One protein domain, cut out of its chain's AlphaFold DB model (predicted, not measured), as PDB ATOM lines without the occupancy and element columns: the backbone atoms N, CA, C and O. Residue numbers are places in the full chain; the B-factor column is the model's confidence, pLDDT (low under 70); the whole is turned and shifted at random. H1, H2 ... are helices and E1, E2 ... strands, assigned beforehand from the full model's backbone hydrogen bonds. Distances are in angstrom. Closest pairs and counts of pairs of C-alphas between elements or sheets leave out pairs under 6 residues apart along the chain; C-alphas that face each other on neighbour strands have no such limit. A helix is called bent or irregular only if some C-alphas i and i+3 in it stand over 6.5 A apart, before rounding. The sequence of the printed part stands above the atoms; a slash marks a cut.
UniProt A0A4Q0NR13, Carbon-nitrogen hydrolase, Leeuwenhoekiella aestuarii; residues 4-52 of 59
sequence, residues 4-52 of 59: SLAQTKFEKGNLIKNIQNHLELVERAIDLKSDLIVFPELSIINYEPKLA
ATOM      1  N   SER A   4      26.689   6.179 -32.677       98.00
ATOM      2  CA  SER A   4      25.659   5.166 -32.458       98.00
ATOM      3  C   SER A   4      25.777   4.586 -31.050       98.00
ATOM      4  O   SER A   4      26.848   4.144 -30.640       98.00
ATOM      5  N   LEU A   5      24.662   4.527 -30.326       97.56
ATOM      6  CA  LEU A   5      24.551   3.761 -29.086       97.56
ATOM      7  C   LEU A   5      23.825   2.457 -29.403       97.56
ATOM      8  O   LEU A   5      22.658   2.470 -29.797       97.56
ATOM      9  N   ALA A   6      24.531   1.339 -29.294       96.19
ATOM     10  CA  ALA A   6      23.976   0.031 -29.585       96.19
ATOM     11  C   ALA A   6      23.278  -0.535 -28.347       96.19
ATOM     12  O   ALA A   6      23.866  -0.612 -27.273       96.19
ATOM     13  N   GLN A   7      22.035  -0.985 -28.507       93.00
ATOM     14  CA  GLN A   7      21.349  -1.789 -27.503       93.00
ATOM     15  C   GLN A   7      21.234  -3.216 -28.035       93.00
ATOM     16  O   GLN A   7      20.533  -3.470 -29.014       93.00
ATOM     17  N   THR A   8      21.943  -4.145 -27.402       89.12
ATOM     18  CA  THR A   8      21.958  -5.563 -27.769       89.12
ATOM     19  C   THR A   8      21.090  -6.373 -26.819       89.12
ATOM     20  O   THR A   8      20.901  -6.021 -25.654       89.12
ATOM     21  N   LYS A   9      20.570  -7.498 -27.314       87.06
ATOM     22  CA  LYS A   9      19.996  -8.536 -26.463       87.06
ATOM     23  C   LYS A   9      20.997  -9.678 -26.362       87.06
ATOM     24  O   LYS A   9      21.350 -10.276 -27.376       87.06
ATOM     25  N   PHE A  10      21.432  -9.955 -25.141       88.50
ATOM     26  CA  PHE A  10      22.266 -11.106 -24.832       88.50
ATOM     27  C   PHE A  10      21.448 -12.404 -24.858       88.50
ATOM     28  O   PHE A  10      20.349 -12.469 -24.299       88.50
ATOM     29  N   GLU A  11      22.016 -13.442 -25.466       89.50
ATOM     30  CA  GLU A  11      21.526 -14.813 -25.441       89.50
ATOM     31  C   GLU A  11      22.455 -15.685 -24.583       89.50
ATOM     32  O   GLU A  11      23.648 -15.835 -24.856       89.50
ATOM     33  N   LYS A  12      21.901 -16.245 -23.505       88.25
ATOM     34  CA  LYS A  12      22.664 -16.987 -22.498       88.25
ATOM     35  C   LYS A  12      23.320 -18.230 -23.092       88.25
ATOM     36  O   LYS A  12      22.636 -19.061 -23.677       88.25
ATOM     37  N   GLY A  13      24.631 -18.371 -22.887       85.88
ATOM     38  CA  GLY A  13      25.401 -19.536 -23.338       85.88
ATOM     39  C   GLY A  13      25.676 -19.581 -24.845       85.88
ATOM     40  O   GLY A  13      26.330 -20.508 -25.304       85.88
ATOM     41  N   ASN A  14      25.212 -18.601 -25.628       91.38
ATOM     42  CA  ASN A  14      25.362 -18.608 -27.082       91.38
ATOM     43  C   ASN A  14      26.336 -17.520 -27.557       91.38
ATOM     44  O   ASN A  14      25.943 -16.503 -28.132       91.38
ATOM     45  N   LEU A  15      27.629 -17.741 -27.300       89.81
ATOM     46  CA  LEU A  15      28.696 -16.782 -27.612       89.81
ATOM     47  C   LEU A  15      28.708 -16.382 -29.095       89.81
ATOM     48  O   LEU A  15      28.777 -15.197 -29.419       89.81
ATOM     49  N   ILE A  16      28.582 -17.363 -29.993       92.69
ATOM     50  CA  ILE A  16      28.587 -17.128 -31.441       92.69
ATOM     51  C   ILE A  16      27.422 -16.223 -31.848       92.69
ATOM     52  O   ILE A  16      27.633 -15.252 -32.576       92.69
ATOM     53  N   LYS A  17      26.212 -16.478 -31.337       94.06
ATOM     54  CA  LYS A  17      25.047 -15.641 -31.641       94.06
ATOM     55  C   LYS A  17      25.206 -14.220 -31.106       94.06
ATOM     56  O   LYS A  17      24.866 -13.265 -31.801       94.06
ATOM     57  N   ASN A  18      25.770 -14.062 -29.912       93.81
ATOM     58  CA  ASN A  18      26.009 -12.741 -29.336       93.81
ATOM     59  C   ASN A  18      27.025 -11.932 -30.151       93.81
ATOM     60  O   ASN A  18      26.800 -10.743 -30.376       93.81
ATOM     61  N   ILE A  19      28.093 -12.566 -30.645       94.88
ATOM     62  CA  ILE A  19      29.070 -11.929 -31.543       94.88
ATOM     63  C   ILE A  19      28.410 -11.548 -32.872       94.88
ATOM     64  O   ILE A  19      28.555 -10.411 -33.317       94.88
ATOM     65  N   GLN A  20      27.629 -12.448 -33.478       96.69
ATOM     66  CA  GLN A  20      26.897 -12.157 -34.717       96.69
ATOM     67  C   GLN A  20      25.960 -10.952 -34.562       96.69
ATOM     68  O   GLN A  20      25.976 -10.055 -35.401       96.69
ATOM     69  N   ASN A  21      25.226 -10.866 -33.448       95.38
ATOM     70  CA  ASN A  21      24.362  -9.718 -33.162       95.38
ATOM     71  C   ASN A  21      25.158  -8.396 -33.059       95.38
ATOM     72  O   ASN A  21      24.640  -7.343 -33.428       95.38
ATOM     73  N   HIS A  22      26.405  -8.418 -32.569       97.25
ATOM     74  CA  HIS A  22      27.264  -7.224 -32.555       97.25
ATOM     75  C   HIS A  22      27.710  -6.836 -33.960       97.25
ATOM     76  O   HIS A  22      27.636  -5.659 -34.304       97.25
ATOM     77  N   LEU A  23      28.128  -7.811 -34.773       97.69
ATOM     78  CA  LEU A  23      28.540  -7.574 -36.158       97.69
ATOM     79  C   LEU A  23      27.406  -6.941 -36.971       97.69
ATOM     80  O   LEU A  23      27.623  -5.925 -37.620       97.69
ATOM     81  N   GLU A  24      26.174  -7.442 -36.845       97.56
ATOM     82  CA  GLU A  24      24.998  -6.849 -37.500       97.56
ATOM     83  C   GLU A  24      24.771  -5.375 -37.108       97.56
ATOM     84  O   GLU A  24      24.346  -4.556 -37.926       97.56
ATOM     85  N   LEU A  25      25.053  -5.004 -35.855       97.62
ATOM     86  CA  LEU A  25      24.929  -3.620 -35.388       97.62
ATOM     87  C   LEU A  25      26.090  -2.733 -35.844       97.62
ATOM     88  O   LEU A  25      25.871  -1.544 -36.083       97.62
ATOM     89  N   VAL A  26      27.292  -3.292 -35.986       98.12
ATOM     90  CA  VAL A  26      28.436  -2.597 -36.590       98.12
ATOM     91  C   VAL A  26      28.143  -2.286 -38.056       98.12
ATOM     92  O   VAL A  26      28.272  -1.129 -38.444       98.12
ATOM     93  N   GLU A  27      27.654  -3.255 -38.832       98.44
ATOM     94  CA  GLU A  27      27.255  -3.035 -40.232       98.44
ATOM     95  C   GLU A  27      26.197  -1.930 -40.345       98.44
ATOM     96  O   GLU A  27      26.343  -0.980 -41.114       98.44
ATOM     97  N   ARG A  28      25.185  -1.944 -39.469       97.88
ATOM     98  CA  ARG A  28      24.199  -0.854 -39.399       97.88
ATOM     99  C   ARG A  28      24.821   0.502 -39.070       97.88
ATOM    100  O   ARG A  28      24.363   1.524 -39.578       97.88
ATOM    101  N   ALA A  29      25.826   0.554 -38.200       98.12
ATOM    102  CA  ALA A  29      26.518   1.802 -37.886       98.12
ATOM    103  C   ALA A  29      27.339   2.318 -39.078       98.12
ATOM    104  O   ALA A  29      27.362   3.531 -39.304       98.12
ATOM    105  N   ILE A  30      27.942   1.415 -39.858       98.44
ATOM    106  CA  ILE A  30      28.638   1.729 -41.113       98.44
ATOM    107  C   ILE A  30      27.651   2.316 -42.130       98.44
ATOM    108  O   ILE A  30      27.896   3.408 -42.646       98.44
ATOM    109  N   ASP A  31      26.501   1.671 -42.345       98.31
ATOM    110  CA  ASP A  31      25.444   2.155 -43.250       98.31
ATOM    111  C   ASP A  31      24.933   3.545 -42.848       98.31
ATOM    112  O   ASP A  31      24.681   4.422 -43.682       98.31
ATOM    113  N   LEU A  32      24.822   3.782 -41.539       97.75
ATOM    114  CA  LEU A  32      24.441   5.073 -40.983       97.75
ATOM    115  C   LEU A  32      25.575   6.104 -41.018       97.75
ATOM    116  O   LEU A  32      25.315   7.262 -40.680       97.75
ATOM    117  N   LYS A  33      26.785   5.746 -41.457       98.06
ATOM    118  CA  LYS A  33      27.977   6.608 -41.474       98.06
ATOM    119  C   LYS A  33      28.309   7.161 -40.086       98.06
ATOM    120  O   LYS A  33      28.543   8.360 -39.929       98.06
ATOM    121  N   SER A  34      28.230   6.313 -39.066       98.25
ATOM    122  CA  SER A  34      28.642   6.670 -37.710       98.25
ATOM    123  C   SER A  34      30.166   6.643 -37.589       98.25
ATOM    124  O   SER A  34      30.811   5.708 -38.045       98.25
ATOM    125  N   ASP A  35      30.731   7.658 -36.939       98.44
ATOM    126  CA  ASP A  35      32.164   7.759 -36.640       98.44
ATOM    127  C   ASP A  35      32.557   6.886 -35.431       98.44
ATOM    128  O   ASP A  35      33.715   6.510 -35.276       98.44
ATOM    129  N   LEU A  36      31.592   6.578 -34.555       98.00
ATOM    130  CA  LEU A  36      31.769   5.753 -33.361       98.00
ATOM    131  C   LEU A  36      30.492   4.959 -33.065       98.00
ATOM    132  O   LEU A  36      29.388   5.498 -33.148       98.00
ATOM    133  N   ILE A  37      30.640   3.701 -32.654       98.25
ATOM    134  CA  ILE A  37      29.576   2.889 -32.055       98.25
ATOM    135  C   ILE A  37      30.017   2.428 -30.665       98.25
ATOM    136  O   ILE A  37      31.151   1.988 -30.487       98.25
ATOM    137  N   VAL A  38      29.131   2.549 -29.677       97.94
ATOM    138  CA  VAL A  38      29.387   2.139 -28.289       97.94
ATOM    139  C   VAL A  38      28.402   1.047 -27.894       97.94
ATOM    140  O   VAL A  38      27.206   1.162 -28.165       97.94
ATOM    141  N   PHE A  39      28.914   0.007 -27.239       97.56
ATOM    142  CA  PHE A  39      28.139  -1.111 -26.711       97.56
ATOM    143  C   PHE A  39      28.099  -1.077 -25.173       97.56
ATOM    144  O   PHE A  39      29.001  -0.499 -24.559       97.56
ATOM    145  N   PRO A  40      27.082  -1.690 -24.540       93.69
ATOM    146  CA  PRO A  40      27.040  -1.862 -23.094       93.69
ATOM    147  C   PRO A  40      28.201  -2.718 -22.579       93.69
ATOM    148  O   PRO A  40      28.766  -3.538 -23.302       93.69
ATOM    149  N   GLU A  41      28.522  -2.569 -21.298       93.50
ATOM    150  CA  GLU A  41      29.488  -3.443 -20.636       93.50
ATOM    151  C   GLU A  41      29.031  -4.909 -20.698       93.50
ATOM    152  O   GLU A  41      27.841  -5.207 -20.575       93.50
ATOM    153  N   LEU A  42      29.983  -5.825 -20.906       90.50
ATOM    154  CA  LEU A  42      29.735  -7.265 -21.028       90.50
ATOM    155  C   LEU A  42      28.662  -7.618 -22.074       90.50
ATOM    156  O   LEU A  42      28.042  -8.668 -21.985       90.50
ATOM    157  N   SER A  43      28.434  -6.799 -23.100       92.75
ATOM    158  CA  SER A  43      27.340  -6.998 -24.061       92.75
ATOM    159  C   SER A  43      27.374  -8.336 -24.818       92.75
ATOM    160  O   SER A  43      26.336  -8.786 -25.305       92.75
ATOM    161  N   ILE A  44      28.542  -8.982 -24.914       92.06
ATOM    162  CA  ILE A  44      28.731 -10.281 -25.582       92.06
ATOM    163  C   ILE A  44      28.462 -11.472 -24.645       92.06
ATOM    164  O   ILE A  44      27.894 -12.472 -25.082       92.06
ATOM    165  N   ILE A  45      28.860 -11.383 -23.374       90.25
ATOM    166  CA  ILE A  45      28.850 -12.518 -22.424       90.25
ATOM    167  C   ILE A  45      27.897 -12.335 -21.235       90.25
ATOM    168  O   ILE A  45      27.553 -13.311 -20.570       90.25
ATOM    169  N   ASN A  46      27.446 -11.102 -21.008       86.19
ATOM    170  CA  ASN A  46      26.713 -10.608 -19.846       86.19
ATOM    171  C   ASN A  46      27.411 -10.934 -18.511       86.19
ATOM    172  O   ASN A  46      28.457 -11.582 -18.457       86.19
ATOM    173  N   TYR A  47      26.847 -10.461 -17.405       83.44
ATOM    174  CA  TYR A  47      27.300 -10.843 -16.077       83.44
ATOM    175  C   TYR A  47      26.753 -12.229 -15.717       83.44
ATOM    176  O   TYR A  47      25.744 -12.374 -15.026       83.44
ATOM    177  N   GLU A  48      27.417 -13.269 -16.220       85.50
ATOM    178  CA  GLU A  48      27.056 -14.670 -15.994       85.50
ATOM    179  C   GLU A  48      28.228 -15.433 -15.355       85.50
ATOM    180  O   GLU A  48      28.957 -16.147 -16.047       85.50
ATOM    181  N   PRO A  49      28.413 -15.346 -14.021       86.94
ATOM    182  CA  PRO A  49      29.562 -15.945 -13.332       86.94
ATOM    183  C   PRO A  49      29.738 -17.447 -13.584       86.94
ATOM    184  O   PRO A  49      30.853 -17.955 -13.571       86.94
ATOM    185  N   LYS A  50      28.638 -18.167 -13.843       89.44
ATOM    186  CA  LYS A  50      28.662 -19.608 -14.139       89.44
ATOM    187  C   LYS A  50      29.335 -19.938 -15.474       89.44
ATOM    188  O   LYS A  50      29.856 -21.036 -15.609       89.44
ATOM    189  N   LEU A  51      29.317 -19.009 -16.429       86.69
ATOM    190  CA  LEU A  51      29.908 -19.173 -17.761       86.69
ATOM    191  C   LEU A  51      31.331 -18.601 -17.836       86.69
ATOM    192  O   LEU A  51      31.999 -18.763 -18.850       86.69
ATOM    193  N   ALA A  52      31.822 -17.957 -16.772       86.06
ATOM    194  CA  ALA A  52      33.127 -17.297 -16.775       86.06
ATOM    195  C   ALA A  52      34.280 -18.257 -17.100       86.06
ATOM    196  O   ALA A  52      35.199 -17.885 -17.818       86.06
TER     197      ALA A  52
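What this domain is: This is residues 4 to 52 of the 59 residues of the protein "Carbon-nitrogen hydrolase" of Leeuwenhoekiella aestuarii (UniProt A0A4Q0NR13). One long helix, H1, runs beside two mostly irregular stretches: residues 4 to 14 run along it and lead into its first residue, Leu 15, and after its last residue, Asp 31, the backbone folds back through the short strand E1 and residues 39 to 52, the last of which reach beyond Leu 15. The printed part has 49 residues with one named helix and then one named strand; its class is mostly helix, with under half of the residues in named elements. It is a rod of 38 by 17 by 13 A, only just loose and close to compact, with a radius of gyration of the C-alphas of 11.6 A.

Where its parts are: H1, residues 15 to 31, measures 24.8 A from C-alpha 15 at (28.696, -16.782, -27.612) to C-alpha 31 at (25.444, 2.155, -43.250). E1 is residues 36 to 38, ending at C-alpha 38 at (29.387, 2.139, -28.289).

How they stand to each other: In H1, every O i to N i+4 pair is within hydrogen-bond range. A tight link of 4 residues joins H1 to E1; their closest C-alphas, Ala 29 and Ile 37, are 6.7 A apart. E1 pairs with no named strand, but residues 4 to 5 pair in parallel with its residues 37 to 38.

The domain as a whole: The C-alphas farthest apart, those of Lys 33 and Lys 50, are 37.9 A apart. The printed part has no cut, and no printed residue is under 70 in pLDDT.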